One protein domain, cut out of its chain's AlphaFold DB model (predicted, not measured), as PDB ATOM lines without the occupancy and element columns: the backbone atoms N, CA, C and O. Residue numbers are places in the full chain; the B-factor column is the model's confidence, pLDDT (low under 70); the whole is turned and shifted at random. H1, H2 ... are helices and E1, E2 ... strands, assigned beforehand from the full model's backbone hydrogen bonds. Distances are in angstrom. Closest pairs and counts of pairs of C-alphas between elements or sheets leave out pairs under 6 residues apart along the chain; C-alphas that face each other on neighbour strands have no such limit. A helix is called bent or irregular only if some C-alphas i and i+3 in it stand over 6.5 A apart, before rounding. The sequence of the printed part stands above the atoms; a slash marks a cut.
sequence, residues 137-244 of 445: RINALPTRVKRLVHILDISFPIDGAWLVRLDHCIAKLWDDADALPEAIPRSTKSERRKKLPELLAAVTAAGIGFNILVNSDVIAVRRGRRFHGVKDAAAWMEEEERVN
ATOM      1  N   ARG A 137      31.797  10.027  14.921       77.50
ATOM      2  CA  ARG A 137      31.138   9.660  16.188       77.50
ATOM      3  C   ARG A 137      29.857   8.875  15.941       77.50
ATOM      4  O   ARG A 137      29.681   7.853  16.581       77.50
ATOM      5  N   ILE A 138      29.019   9.292  14.992       80.31
ATOM      6  CA  ILE A 138      27.803   8.568  14.599       80.31
ATOM      7  C   ILE A 138      28.173   7.181  14.077       80.31
ATOM      8  O   ILE A 138      27.615   6.189  14.535       80.31
ATOM      9  N   ASN A 139      29.182   7.085  13.210       79.38
ATOM     10  CA  ASN A 139      29.673   5.819  12.669       79.38
ATOM     11  C   ASN A 139      30.239   4.868  13.736       79.38
ATOM     12  O   ASN A 139      30.214   3.656  13.525       79.38
ATOM     13  N   ALA A 140      30.672   5.376  14.891       84.50
ATOM     14  CA  ALA A 140      31.117   4.566  16.025       84.50
ATOM     15  C   ALA A 140      29.968   4.062  16.926       84.50
ATOM     16  O   ALA A 140      30.200   3.207  17.777       84.50
ATOM     17  N   LEU A 141      28.735   4.562  16.763       87.12
ATOM     18  CA  LEU A 141      27.602   4.163  17.604       87.12
ATOM     19  C   LEU A 141      27.027   2.788  17.206       87.12
ATOM     20  O   LEU A 141      27.117   2.382  16.040       87.12
ATOM     21  N   PRO A 142      26.371   2.073  18.141       88.62
ATOM     22  CA  PRO A 142      25.614   0.865  17.822       88.62
ATOM     23  C   PRO A 142      24.507   1.134  16.795       88.62
ATOM     24  O   PRO A 142      23.916   2.214  16.778       88.62
ATOM     25  N   THR A 143      24.164   0.138  15.975       85.25
ATOM     26  CA  THR A 143      23.217   0.268  14.846       85.25
ATOM     27  C   THR A 143      21.880   0.903  15.233       85.25
ATOM     28  O   THR A 143      21.388   1.790  14.540       85.25
ATOM     29  N   ARG A 144      21.303   0.517  16.378       84.44
ATOM     30  CA  ARG A 144      20.035   1.103  16.850       84.44
ATOM     31  C   ARG A 144      20.177   2.553  17.312       84.44
ATOM     32  O   ARG A 144      19.285   3.355  17.066       84.44
ATOM     33  N   VAL A 145      21.305   2.901  17.929       88.31
ATOM     34  CA  VAL A 145      21.599   4.284  18.332       88.31
ATOM     35  C   VAL A 145      21.818   5.147  17.089       88.31
ATOM     36  O   VAL A 145      21.275   6.242  17.015       88.31
ATOM     37  N   LYS A 146      22.516   4.642  16.062       86.75
ATOM     38  CA  LYS A 146      22.655   5.314  14.756       86.75
ATOM     39  C   LYS A 146      21.306   5.629  14.118       86.75
ATOM     40  O   LYS A 146      21.081   6.763  13.703       86.75
ATOM     41  N   ARG A 147      20.401   4.646  14.079       84.62
ATOM     42  CA  ARG A 147      19.043   4.829  13.550       84.62
ATOM     43  C   ARG A 147      18.279   5.904  14.322       84.62
ATOM     44  O   ARG A 147      17.679   6.779  13.709       84.62
ATOM     45  N   LEU A 148      18.368   5.889  15.652       89.50
ATOM     46  CA  LEU A 148      17.777   6.922  16.503       89.50
ATOM     47  C   LEU A 148      18.350   8.316  16.207       89.50
ATOM     48  O   LEU A 148      17.586   9.261  16.050       89.50
ATOM     49  N   VAL A 149      19.673   8.450  16.062       87.38
ATOM     50  CA  VAL A 149      20.306   9.724  15.672       87.38
ATOM     51  C   VAL A 149      19.769  10.228  14.341       87.38
ATOM     52  O   VAL A 149      19.463  11.408  14.215       87.38
ATOM     53  N   HIS A 150      19.624   9.341  13.361       83.81
ATOM     54  CA  HIS A 150      19.139   9.719  12.044       83.81
ATOM     55  C   HIS A 150      17.673  10.184  12.066       83.81
ATOM     56  O   HIS A 150      17.344  11.202  11.459       83.81
ATOM     57  N   ILE A 151      16.814   9.506  12.838       86.75
ATOM     58  CA  ILE A 151      15.431   9.945  13.097       86.75
ATOM     59  C   ILE A 151      15.423  11.351  13.718       86.75
ATOM     60  O   ILE A 151      14.665  12.217  13.279       86.75
ATOM     61  N   LEU A 152      16.282  11.601  14.711       87.19
ATOM     62  CA  LEU A 152      16.383  12.907  15.370       87.19
ATOM     63  C   LEU A 152      16.906  14.000  14.425       87.19
ATOM     64  O   LEU A 152      16.397  15.116  14.460       87.19
ATOM     65  N   ASP A 153      17.876  13.691  13.562       80.44
ATOM     66  CA  ASP A 153      18.434  14.638  12.587       80.44
ATOM     67  C   ASP A 153      17.401  15.108  11.563       80.44
ATOM     68  O   ASP A 153      17.339  16.304  11.271       80.44
ATOM     69  N   ILE A 154      16.573  14.188  11.062       74.94
ATOM     70  CA  ILE A 154      15.499  14.501  10.111       74.94
ATOM     71  C   ILE A 154      14.357  15.244  10.809       74.94
ATOM     72  O   ILE A 154      13.791  16.188  10.256       74.94
ATOM     73  N   SER A 155      13.998  14.814  12.020       77.56
ATOM     74  CA  SER A 155      12.886  15.408  12.772       77.56
ATOM     75  C   SER A 155      13.207  16.824  13.245       77.56
ATOM     76  O   SER A 155      12.319  17.675  13.297       77.56
ATOM     77  N   PHE A 156      14.477  17.090  13.560       81.31
ATOM     78  CA  PHE A 156      14.927  18.335  14.178       81.31
ATOM     79  C   PHE A 156      16.140  18.913  13.436       81.31
ATOM     80  O   PHE A 156      17.252  18.886  13.970       81.31
ATOM     81  N   PRO A 157      15.965  19.436  12.206       63.38
ATOM     82  CA  PRO A 157      17.078  19.878  11.360       63.38
ATOM     83  C   PRO A 157      17.752  21.170  11.850       63.38
ATOM     84  O   PRO A 157      18.924  21.407  11.561       63.38
ATOM     85  N   ILE A 158      17.028  21.995  12.609       64.81
ATOM     86  CA  ILE A 158      17.479  23.302  13.106       64.81
ATOM     87  C   ILE A 158      17.820  23.250  14.601       64.81
ATOM     88  O   ILE A 158      17.531  22.265  15.269       64.81
ATOM     89  N   ASP A 159      18.439  24.298  15.145       70.00
ATOM     90  CA  ASP A 159      18.618  24.442  16.598       70.00
ATOM     91  C   ASP A 159      17.277  24.792  17.270       70.00
ATOM     92  O   ASP A 159      16.521  25.618  16.758       70.00
ATOM     93  N   GLY A 160      16.981  24.194  18.429       73.50
ATOM     94  CA  GLY A 160      15.690  24.363  19.109       73.50
ATOM     95  C   GLY A 160      15.415  23.299  20.174       73.50
ATOM     96  O   GLY A 160      16.296  22.489  20.476       73.50
ATOM     97  N   ALA A 161      14.215  23.332  20.761       82.25
ATOM     98  CA  ALA A 161      13.725  22.373  21.753       82.25
ATOM     99  C   ALA A 161      12.349  21.832  21.335       82.25
ATOM    100  O   ALA A 161      11.523  22.593  20.832       82.25
ATOM    101  N   TRP A 162      12.122  20.531  21.529       88.00
ATOM    102  CA  TRP A 162      10.900  19.829  21.127       88.00
ATOM    103  C   TRP A 162      10.513  18.748  22.129       88.00
ATOM    104  O   TRP A 162      11.383  18.106  22.722       88.00
ATOM    105  N   LEU A 163       9.207  18.557  22.299       90.94
ATOM    106  CA  LEU A 163       8.625  17.548  23.175       90.94
ATOM    107  C   LEU A 163       8.091  16.385  22.334       90.94
ATOM    108  O   LEU A 163       7.380  16.602  21.356       90.94
ATOM    109  N   VAL A 164       8.433  15.151  22.691       91.44
ATOM    110  CA  VAL A 164       8.043  13.938  21.955       91.44
ATOM    111  C   VAL A 164       7.460  12.921  22.925       91.44
ATOM    112  O   VAL A 164       8.008  12.710  24.004       91.44
ATOM    113  N   ARG A 165       6.378  12.242  22.534       91.06
ATOM    114  CA  ARG A 165       5.814  11.144  23.335       91.06
ATOM    115  C   ARG A 165       6.715   9.914  23.277       91.06
ATOM    116  O   ARG A 165       7.158   9.508  22.198       91.06
ATOM    117  N   LEU A 166       6.938   9.283  24.424       90.25
ATOM    118  CA  LEU A 166       7.815   8.123  24.555       90.25
ATOM    119  C   LEU A 166       7.347   6.961  23.671       90.25
ATOM    120  O   LEU A 166       8.138   6.415  22.904       90.25
ATOM    121  N   ASP A 167       6.050   6.655  23.680       88.62
ATOM    122  CA  ASP A 167       5.472   5.597  22.843       88.62
ATOM    123  C   ASP A 167       5.613   5.864  21.343       88.62
ATOM    124  O   ASP A 167       5.882   4.941  20.577       88.62
ATOM    125  N   HIS A 168       5.492   7.125  20.922       88.25
ATOM    126  CA  HIS A 168       5.705   7.505  19.528       88.25
ATOM    127  C   HIS A 168       7.173   7.303  19.120       88.25
ATOM    128  O   HIS A 168       7.461   6.783  18.043       88.25
ATOM    129  N   CYS A 169       8.114   7.627  20.013       88.69
ATOM    130  CA  CYS A 169       9.531   7.349  19.794       88.69
ATOM    131  C   CYS A 169       9.816   5.844  19.679       88.69
ATOM    132  O   CYS A 169      10.580   5.433  18.803       88.69
ATOM    133  N   ILE A 170       9.160   5.011  20.494       89.44
ATOM    134  CA  ILE A 170       9.281   3.551  20.393       89.44
ATOM    135  C   ILE A 170       8.711   3.042  19.069       89.44
ATOM    136  O   ILE A 170       9.387   2.295  18.359       89.44
ATOM    137  N   ALA A 171       7.491   3.449  18.721       87.31
ATOM    138  CA  ALA A 171       6.846   3.045  17.477       87.31
ATOM    139  C   ALA A 171       7.716   3.394  16.261       87.31
ATOM    140  O   ALA A 171       7.941   2.550  15.393       87.31
ATOM    141  N   LYS A 172       8.305   4.595  16.242       87.31
ATOM    142  CA  LYS A 172       9.203   5.014  15.161       87.31
ATOM    143  C   LYS A 172      10.532   4.275  15.146       87.31
ATOM    144  O   LYS A 172      10.982   3.850  14.082       87.31
ATOM    145  N   LEU A 173      11.171   4.089  16.298       88.12
ATOM    146  CA  LEU A 173      12.495   3.469  16.341       88.12
ATOM    147  C   LEU A 173      12.452   1.982  15.969       88.12
ATOM    148  O   LEU A 173      13.328   1.525  15.232       88.12
ATOM    149  N   TRP A 174      11.459   1.237  16.461       87.38
ATOM    150  CA  TRP A 174      11.381  -0.214  16.265       87.38
ATOM    151  C   TRP A 174      10.518  -0.644  15.082       87.38
ATOM    152  O   TRP A 174      10.909  -1.582  14.390       87.38
ATOM    153  N   ASP A 175       9.391   0.024  14.838       82.94
ATOM    154  CA  ASP A 175       8.395  -0.425  13.852       82.94
ATOM    155  C   ASP A 175       8.234   0.562  12.676       82.94
ATOM    156  O   ASP A 175       7.520   0.280  11.715       82.94
ATOM    157  N   ASP A 176       8.914   1.716  12.731       78.50
ATOM    158  CA  ASP A 176       8.758   2.831  11.786       78.50
ATOM    159  C   ASP A 176       7.284   3.245  11.587       78.50
ATOM    160  O   ASP A 176       6.818   3.521  10.480       78.50
ATOM    161  N   ALA A 177       6.520   3.258  12.680       79.75
ATOM    162  CA  ALA A 177       5.098   3.586  12.709       79.75
ATOM    163  C   ALA A 177       4.833   4.838  13.557       79.75
ATOM    164  O   ALA A 177       5.641   5.197  14.411       79.75
ATOM    165  N   ASP A 178       3.707   5.513  13.327       77.75
ATOM    166  CA  ASP A 178       3.307   6.685  14.123       77.75
ATOM    167  C   ASP A 178       2.691   6.312  15.479       77.75
ATOM    168  O   ASP A 178       2.684   7.125  16.404       77.75
ATOM    169  N   ALA A 179       2.236   5.070  15.626       81.94
ATOM    170  CA  ALA A 179       1.687   4.530  16.862       81.94
ATOM    171  C   ALA A 179       2.187   3.101  17.092       81.94
ATOM    172  O   ALA A 179       2.518   2.390  16.143       81.94
ATOM    173  N   LEU A 180       2.245   2.686  18.361       78.31
ATOM    174  CA  LEU A 180       2.610   1.321  18.733       78.31
ATOM    175  C   LEU A 180       1.540   0.348  18.218       78.31
ATOM    176  O   LEU A 180       0.397   0.448  18.665       78.31
ATOM    177  N   PRO A 181       1.888  -0.624  17.359       77.19
ATOM    178  CA  PRO A 181       0.919  -1.601  16.882       77.19
ATOM    179  C   PRO A 181       0.266  -2.379  18.036       77.19
ATOM    180  O   PRO A 181       0.919  -2.784  19.010       77.19
ATOM    181  N   GLU A 182      -1.042  -2.613  17.930       72.38
ATOM    182  CA  GLU A 182      -1.808  -3.344  18.947       72.38
ATOM    183  C   GLU A 182      -1.359  -4.804  19.063       72.38
ATOM    184  O   GLU A 182      -1.249  -5.319  20.173       72.38
ATOM    185  N   ALA A 183      -0.965  -5.408  17.937       75.38
ATOM    186  CA  ALA A 183      -0.521  -6.797  17.826       75.38
ATOM    187  C   ALA A 183       0.799  -7.128  18.559       75.38
ATOM    188  O   ALA A 183       1.177  -8.295  18.645       75.38
ATOM    189  N   ILE A 184       1.534  -6.137  19.082       78.69
ATOM    190  CA  ILE A 184       2.808  -6.387  19.774       78.69
ATOM    191  C   ILE A 184       2.551  -6.889  21.208       78.69
ATOM    192  O   ILE A 184       1.858  -6.201  21.969       78.69
ATOM    193  N   PRO A 185       3.177  -8.007  21.632       85.06
ATOM    194  CA  PRO A 185       3.062  -8.519  22.997       85.06
ATOM    195  C   PRO A 185       3.431  -7.485  24.071       85.06
ATOM    196  O   PRO A 185       4.374  -6.701  23.916       85.06
ATOM    197  N   ARG A 186       2.720  -7.511  25.208       81.62
ATOM    198  CA  ARG A 186       2.945  -6.581  26.336       81.62
ATOM    199  C   ARG A 186       4.374  -6.650  26.891       81.62
ATOM    200  O   ARG A 186       4.940  -5.612  27.228       81.62
ATOM    201  N   SER A 187       4.969  -7.843  26.927       82.25
ATOM    202  CA  SER A 187       6.363  -8.058  27.337       82.25
ATOM    203  C   SER A 187       7.344  -7.291  26.444       82.25
ATOM    204  O   SER A 187       8.195  -6.557  26.946       82.25
ATOM    205  N   THR A 188       7.157  -7.354  25.125       83.06
ATOM    206  CA  THR A 188       7.972  -6.633  24.139       83.06
ATOM    207  C   THR A 188       7.818  -5.114  24.265       83.06
ATOM    208  O   THR A 188       8.804  -4.386  24.158       83.06
ATOM    209  N   LYS A 189       6.602  -4.607  24.533       83.06
ATOM    210  CA  LYS A 189       6.370  -3.168  24.783       83.06
ATOM    211  C   LYS A 189       7.129  -2.688  26.028       83.06
ATOM    212  O   LYS A 189       7.810  -1.665  25.969       83.06
ATOM    213  N   SER A 190       7.069  -3.453  27.120       85.56
ATOM    214  CA  SER A 190       7.785  -3.150  28.367       85.56
ATOM    215  C   SER A 190       9.308  -3.152  28.175       85.56
ATOM    216  O   SER A 190       9.989  -2.206  28.574       85.56
ATOM    217  N   GLU A 191       9.847  -4.156  27.479       88.12
ATOM    218  CA  GLU A 191      11.285  -4.252  27.215       88.12
ATOM    219  C   GLU A 191      11.795  -3.076  26.365       88.12
ATOM    220  O   GLU A 191      12.843  -2.495  26.656       88.12
ATOM    221  N   ARG A 192      11.035  -2.675  25.337       88.88
ATOM    222  CA  ARG A 192      11.368  -1.514  24.498       88.88
ATOM    223  C   ARG A 192      11.332  -0.206  25.295       88.88
ATOM    224  O   ARG A 192      12.254   0.596  25.151       88.88
ATOM    225  N   ARG A 193      10.334  -0.018  26.171       88.31
ATOM    226  CA  ARG A 193      10.260   1.135  27.093       88.31
ATOM    227  C   ARG A 193      11.464   1.194  28.032       88.31
ATOM    228  O   ARG A 193      12.016   2.270  28.220       88.31
ATOM    229  N   LYS A 194      11.926   0.051  28.547       88.19
ATOM    230  CA  LYS A 194      13.119  -0.021  29.407       88.19
ATOM    231  C   LYS A 194      14.417   0.297  28.654       88.19
ATOM    232  O   LYS A 194      15.281   0.977  29.194       88.19
ATOM    233  N   LYS A 195      14.547  -0.159  27.402       89.25
ATOM    234  CA  LYS A 195      15.753   0.041  26.572       89.25
ATOM    235  C   LYS A 195      15.870   1.440  25.960       89.25
ATOM    236  O   LYS A 195      16.977   1.890  25.679       89.25
ATOM    237  N   LEU A 196      14.758   2.131  25.703       90.06
ATOM    238  CA  LEU A 196      14.784   3.429  25.019       90.06
ATOM    239  C   LEU A 196      15.591   4.513  25.774       90.06
ATOM    240  O   LEU A 196      16.415   5.164  25.124       90.06
ATOM    241  N   PRO A 197      15.448   4.700  27.103       89.44
ATOM    242  CA  PRO A 197      16.263   5.654  27.857       89.44
ATOM    243  C   PRO A 197      17.770   5.410  27.725       89.44
ATOM    244  O   PRO A 197      18.525   6.366  27.558       89.44
ATOM    245  N   GLU A 198      18.214   4.149  27.717       90.00
ATOM    246  CA  GLU A 198      19.628   3.788  27.528       90.00
ATOM    247  C   GLU A 198      20.140   4.225  26.145       90.00
ATOM    248  O   GLU A 198      21.230   4.790  26.020       90.00
ATOM    249  N   LEU A 199      19.330   4.032  25.098       91.19
ATOM    250  CA  LEU A 199      19.667   4.460  23.736       91.19
ATOM    251  C   LEU A 199      19.728   5.992  23.618       91.19
ATOM    252  O   LEU A 199      20.652   6.519  22.998       91.19
ATOM    253  N   LEU A 200      18.788   6.715  24.234       91.25
ATOM    254  CA  LEU A 200      18.768   8.187  24.260       91.25
ATOM    255  C   LEU A 200      19.943   8.764  25.071       91.25
ATOM    256  O   LEU A 200      20.545   9.773  24.680       91.25
ATOM    257  N   ALA A 201      20.319   8.103  26.167       88.88
ATOM    258  CA  ALA A 201      21.500   8.449  26.948       88.88
ATOM    259  C   ALA A 201      22.782   8.266  26.120       88.88
ATOM    260  O   ALA A 201      23.632   9.158  26.111       88.88
ATOM    261  N   ALA A 202      22.888   7.180  25.345       88.19
ATOM    262  CA  ALA A 202      24.013   6.950  24.436       88.19
ATOM    263  C   ALA A 202      24.124   8.038  23.347       88.19
ATOM    264  O   ALA A 202      25.230   8.496  23.049       88.19
ATOM    265  N   VAL A 203      22.997   8.512  22.799       88.12
ATOM    266  CA  VAL A 203      22.964   9.657  21.862       88.12
ATOM    267  C   VAL A 203      23.513  10.928  22.515       88.12
ATOM    268  O   VAL A 203      24.340  11.629  21.926       88.12
ATOM    269  N   THR A 204      23.088  11.216  23.745       86.19
ATOM    270  CA  THR A 204      23.534  12.403  24.494       86.19
ATOM    271  C   THR A 204      25.027  12.311  24.837       86.19
ATOM    272  O   THR A 204      25.775  13.275  24.641       86.19
ATOM    273  N   ALA A 205      25.492  11.135  25.274       85.19
ATOM    274  CA  ALA A 205      26.892  10.861  25.604       85.19
ATOM    275  C   ALA A 205      27.823  10.959  24.383       85.19
ATOM    276  O   ALA A 205      28.960  11.414  24.509       85.19
ATOM    277  N   ALA A 206      27.332  10.626  23.184       82.94
ATOM    278  CA  ALA A 206      28.084  10.763  21.936       82.94
ATOM    279  C   ALA A 206      28.470  12.222  21.614       82.94
ATOM    280  O   ALA A 206      29.354  12.472  20.788       82.94
ATOM    281  N   GLY A 207      27.821  13.209  22.244       76.06
ATOM    282  CA  GLY A 207      28.177  14.621  22.105       76.06
ATOM    283  C   GLY A 207      28.020  15.141  20.673       76.06
ATOM    284  O   GLY A 207      28.835  15.943  20.212       76.06
ATOM    285  N   ILE A 208      27.001  14.657  19.960       77.56
ATOM    286  CA  ILE A 208      26.710  14.958  18.545       77.56
ATOM    287  C   ILE A 208      25.717  16.117  18.347       77.56
ATOM    288  O   ILE A 208      25.271  16.368  17.228       77.56
ATOM    289  N   GLY A 209      25.410  16.851  19.423       75.50
ATOM    290  CA  GLY A 209      24.615  18.083  19.385       75.50
ATOM    291  C   GLY A 209      23.171  17.951  19.869       75.50
ATOM    292  O   GLY A 209      22.496  18.975  19.952       75.50
ATOM    293  N   PHE A 210      22.728  16.746  20.232       84.38
ATOM    294  CA  PHE A 210      21.450  16.510  20.904       84.38
ATOM    295  C   PHE A 210      21.637  16.422  22.416       84.38
ATOM    296  O   PHE A 210      22.546  15.749  22.901       84.38
ATOM    297  N   ASN A 211      20.763  17.103  23.147       85.56
ATOM    298  CA  ASN A 211      20.630  16.999  24.590       85.56
ATOM    299  C   ASN A 211      19.221  16.487  24.866       85.56
ATOM    300  O   ASN A 211      18.252  17.144  24.479       85.56
ATOM    301  N   ILE A 212      19.125  15.307  25.470       89.62
ATOM    302  CA  ILE A 212      17.861  14.597  25.634       89.62
ATOM    303  C   ILE A 212      17.597  14.391  27.120       89.62
ATOM    304  O   ILE A 212      18.491  13.979  27.858       89.62
ATOM    305  N   LEU A 213      16.370  14.678  27.540       88.44
ATOM    306  CA  LEU A 213      15.866  14.396  28.879       88.44
ATOM    307  C   LEU A 213      14.576  13.592  28.753       88.44
ATOM    308  O   LEU A 213      13.720  13.909  27.930       88.44
ATOM    309  N   VAL A 214      14.460  12.538  29.552       87.06
ATOM    310  CA  VAL A 214      13.269  11.689  29.618       87.06
ATOM    311  C   VAL A 214      12.622  11.929  30.973       87.06
ATOM    312  O   VAL A 214      13.305  11.829  31.992       87.06
ATOM    313  N   ASN A 215      11.334  12.255  30.977       84.88
ATOM    314  CA  ASN A 215      10.533  12.385  32.189       84.88
ATOM    315  C   ASN A 215       9.217  11.633  31.974       84.88
ATOM    316  O   ASN A 215       8.464  11.974  31.066       84.88
ATOM    317  N   SER A 216       8.954  10.600  32.773       83.94
ATOM    318  CA  SER A 216       7.764   9.750  32.631       83.94
ATOM    319  C   SER A 216       7.547   9.281  31.177       83.94
ATOM    320  O   SER A 216       8.418   8.616  30.615       83.94
ATOM    321  N   ASP A 217       6.424   9.653  30.552       86.19
ATOM    322  CA  ASP A 217       6.040   9.245  29.194       86.19
ATOM    323  C   ASP A 217       6.428  10.262  28.104       86.19
ATOM    324  O   ASP A 217       5.990  10.155  26.950       86.19
ATOM    325  N   VAL A 218       7.267  11.246  28.433       89.69
ATOM    326  CA  VAL A 218       7.652  12.328  27.522       89.69
ATOM    327  C   VAL A 218       9.167  12.517  27.442       89.69
ATOM    328  O   VAL A 218       9.929  12.278  28.381       89.69
ATOM    329  N   ILE A 219       9.619  12.934  26.264       90.69
ATOM    330  CA  ILE A 219      11.026  13.109  25.917       90.69
ATOM    331  C   ILE A 219      11.220  14.548  25.451       90.69
ATOM    332  O   ILE A 219      10.687  14.952  24.417       90.69
ATOM    333  N   ALA A 220      12.026  15.310  26.181       89.62
ATOM    334  CA  ALA A 220      12.519  16.603  25.734       89.62
ATOM    335  C   ALA A 220      13.789  16.414  24.906       89.62
ATOM    336  O   ALA A 220      14.805  15.915  25.397       89.62
ATOM    337  N   VAL A 221      13.752  16.861  23.656       88.75
ATOM    338  CA  VAL A 221      14.897  16.855  22.743       88.75
ATOM    339  C   VAL A 221      15.301  18.291  22.460       88.75
ATOM    340  O   VAL A 221      14.508  19.078  21.950       88.75
ATOM    341  N   ARG A 222      16.557  18.641  22.741       83.81
ATOM    342  CA  ARG A 222      17.108  19.963  22.431       83.81
ATOM    343  C   ARG A 222      18.369  19.860  21.590       83.81
ATOM    344  O   ARG A 222      19.366  19.270  22.017       83.81
ATOM    345  N   ARG A 223      18.349  20.480  20.413       77.75
ATOM    346  CA  ARG A 223      19.503  20.576  19.512       77.75
ATOM    347  C   ARG A 223      20.268  21.873  19.781       77.75
ATOM    348  O   ARG A 223      19.680  22.949  19.890       77.75
ATOM    349  N   GLY A 224      21.587  21.764  19.944       71.25
ATOM    350  CA  GLY A 224      22.471  22.901  20.211       71.25
ATOM    351  C   GLY A 224      22.773  23.108  21.700       71.25
ATOM    352  O   GLY A 224      23.504  22.317  22.304       71.25
ATOM    353  N   ARG A 225      22.296  24.217  22.287       67.62
ATOM    354  CA  ARG A 225      22.548  24.551  23.706       67.62
ATOM    355  C   ARG A 225      21.797  23.588  24.632       67.62
ATOM    356  O   ARG A 225      20.657  23.244  24.348       67.62
ATOM    357  N   ARG A 226      22.428  23.201  25.745       74.94
ATOM    358  CA  ARG A 226      21.805  22.409  26.820       74.94
ATOM    359  C   ARG A 226      20.696  23.202  27.514       74.94
ATOM    360  O   ARG A 226      20.722  24.432  27.488       74.94
ATOM    361  N   PHE A 227      19.755  22.501  28.142       75.81
ATOM    362  CA  PHE A 227      18.871  23.114  29.135       75.81
ATOM    363  C   PHE A 227      19.705  23.656  30.307       75.81
ATOM    364  O   PHE A 227      20.737  23.072  30.645       75.81
ATOM    365  N   HIS A 228      19.281  24.778  30.893       71.25
ATOM    366  CA  HIS A 228      20.011  25.455  31.972       71.25
ATOM    367  C   HIS A 228      19.931  24.724  33.326       71.25
ATOM    368  O   HIS A 228      20.724  25.008  34.218       71.25
ATOM    369  N   GLY A 229      19.080  23.699  33.428       75.06
ATOM    370  CA  GLY A 229      19.009  22.762  34.543       75.06
ATOM    371  C   GLY A 229      17.905  21.726  34.329       75.06
ATOM    372  O   GLY A 229      17.103  21.847  33.403       75.06
ATOM    373  N   VAL A 230      17.856  20.704  35.191       78.62
ATOM    374  CA  VAL A 230      16.794  19.677  35.161       78.62
ATOM    375  C   VAL A 230      15.437  20.285  35.528       78.62
ATOM    376  O   VAL A 230      14.439  19.955  34.900       78.62
ATOM    377  N   LYS A 231      15.410  21.226  36.484       80.81
ATOM    378  CA  LYS A 231      14.186  21.936  36.895       80.81
ATOM    379  C   LYS A 231      13.601  22.788  35.765       80.81
ATOM    380  O   LYS A 231      12.415  22.676  35.488       80.81
ATOM    381  N   ASP A 232      14.436  23.557  35.065       78.94
ATOM    382  CA  ASP A 232      13.997  24.374  33.923       78.94
ATOM    383  C   ASP A 232      13.472  23.515  32.769       78.94
ATOM    384  O   ASP A 232      12.517  23.889  32.094       78.94
ATOM    385  N   ALA A 233      14.102  22.362  32.529       81.12
ATOM    386  CA  ALA A 233      13.631  21.424  31.520       81.12
ATOM    387  C   ALA A 233      12.280  20.816  31.907       81.12
ATOM    388  O   ALA A 233      11.400  20.765  31.058       81.12
ATOM    389  N   ALA A 234      12.100  20.410  33.166       84.00
ATOM    390  CA  ALA A 234      10.833  19.873  33.657       84.00
ATOM    391  C   ALA A 234       9.698  20.907  33.565       84.00
ATOM    392  O   ALA A 234       8.659  20.602  32.994       84.00
ATOM    393  N   ALA A 235       9.936  22.146  34.012       84.06
ATOM    394  CA  ALA A 235       8.954  23.228  33.911       84.06
ATOM    395  C   ALA A 235       8.582  23.548  32.451       84.06
ATOM    396  O   ALA A 235       7.418  23.771  32.134       84.06
ATOM    397  N   TRP A 236       9.562  23.532  31.540       88.12
ATOM    398  CA  TRP A 236       9.292  23.697  30.110       88.12
ATOM    399  C   TRP A 236       8.496  22.519  29.528       88.12
ATOM    400  O   TRP A 236       7.601  22.736  28.720       88.12
ATOM    401  N   MET A 237       8.793  21.281  29.939       86.88
ATOM    402  CA  MET A 237       8.058  20.094  29.491       86.88
ATOM    403  C   MET A 237       6.596  20.121  29.939       86.88
ATOM    404  O   MET A 237       5.729  19.829  29.122       86.88
ATOM    405  N   GLU A 238       6.328  20.497  31.192       86.12
ATOM    406  CA  GLU A 238       4.965  20.631  31.727       86.12
ATOM    407  C   GLU A 238       4.157  21.688  30.961       86.12
ATOM    408  O   GLU A 238       3.004  21.453  30.599       86.12
ATOM    409  N   GLU A 239       4.767  22.837  30.657       85.62
ATOM    410  CA  GLU A 239       4.100  23.899  29.900       85.62
ATOM    411  C   GLU A 239       3.819  23.488  28.445       85.62
ATOM    412  O   GLU A 239       2.720  23.721  27.941       85.62
ATOM    413  N   GLU A 240       4.769  22.832  27.771       84.75
ATOM    414  CA  GLU A 240       4.570  22.318  26.408       84.75
ATOM    415  C   GLU A 240       3.528  21.191  26.353       84.75
ATOM    416  O   GLU A 240       2.767  21.090  25.389       84.75
ATOM    417  N   GLU A 241       3.458  20.350  27.386       85.44
ATOM    418  CA  GLU A 241       2.424  19.320  27.516       85.44
ATOM    419  C   GLU A 241       1.035  19.949  27.684       85.44
ATOM    420  O   GLU A 241       0.093  19.539  26.999       85.44
ATOM    421  N   ARG A 242       0.917  21.010  28.496       83.12
ATOM    422  CA  ARG A 242      -0.333  21.764  28.705       83.12
ATOM    423  C   ARG A 242      -0.907  22.335  27.408       83.12
ATOM    424  O   ARG A 242      -2.123  22.342  27.232       83.12
ATOM    425  N   VAL A 243      -0.052  22.794  26.492       84.88
ATOM    426  CA  VAL A 243      -0.467  23.346  25.187       84.88
ATOM    427  C   VAL A 243      -0.519  22.299  24.066       84.88
ATOM    428  O   VAL A 243      -0.716  22.657  22.905       84.88
ATOM    429  N   ASN A 244      -0.359  21.009  24.387       79.25
ATOM    430  CA  ASN A 244      -0.302  19.906  23.421       79.25
ATOM    431  C   ASN A 244       0.779  20.116  22.334       79.25
ATOM    432  O   ASN A 244       0.600  19.763  21.167       79.25
TER     433      ASN A 244
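AT A GLANCE: This is residues 137 to 244 of the 445 residues of an uncharacterized protein of Alphaproteobacteria bacterium (UniProt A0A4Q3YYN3). A small three-stranded sheet lies between helices: H4 crosses one face, and H3b, the second arm of the long bent helix H3, covers edge strand E2 on the other, making three layers, helices on both faces of a sheet. H3 runs nearly straight, its first arm H3a reaching past the sheet to H2, while H1 packs on H2 and H3b; residues 182 to 188, of which 186 to 188 belong to H3, stick out. The printed part has 108 residues, with four named helices and three named strands in the order H1 E1 H2 H3 E2 E3 H4; the sheet, E1 E3 E2, is antiparallel and the class is mixed, helices and strands. The whole is compact, with a radius of gyration of the C-alphas of 13.8 A and spans of 40 by 37 by 21 A.

IN THESE COORDINATES: H1, residues 143 to 155, measures 18.4 A and begins at C-alpha 143 (23.217, 0.268, 14.846). E1 is residues 160 to 165, 17.0 A, and H2 is residues 166 to 175, 13.7 A. H3, residues 186 to 205, was assigned as one helix by its hydrogen bonds but is bent, C-alphas 194 and 197 being 6.7 A apart. Its arms are H3a, residues 186 to 194, 12.5 A, and H3b, residues 197 to 205, 12.0 A, at a shallow tilt of 24 degrees. E2 is residues 210 to 215, 16.2 A, and E3 is residues 218 to 223, 16.5 A. H4, residues 230 to 242, measures 18.4 A and ends at C-alpha 242 (-0.333, 21.764, 28.705).

HOW THE PARTS SIT: Inner strand E3 is antiparallel to E1, with N 162 and O 221 at 2.8 A, and forms a hairpin with E2, with N 213 and O 220 at 2.9 A. E1, H2 H3 and E2 form a split strand-helix-strand unit, two strands running the same way with E3 between them, and its crossover is right-handed. H3b runs along E2 at a height over the sheet of 7.7 A; their closest C-alphas are Thr 204 and Asn 211, 5.4 A. On the opposite face, H4 runs across the strands at 9.5 A. H1 touches H3b with residues 144 to 149 alone, C-alphas Val 145 and Leu 199 closest at 5.7 A. H1 touches H2 at a steep tilt of 62 degrees, opposite ways, C-alphas Leu 148 and Leu 173 closest at 6.3 A. H2 touches H3a, only just about perpendicular at 71 degrees, C-alphas Ile 170 and Arg 192 closest at 6.8 A. In H1, H2, H3a, H3b and H4 every O i to N i+4 pair is within hydrogen-bond range.

THE WHOLE: The two farthest C-alphas, Ala 183 and His 228, are 40.8 A apart. The printed part has no cut and no long link. The mean pLDDT of the printed part is 83.4; residues 157, 158 and 225 are under 70.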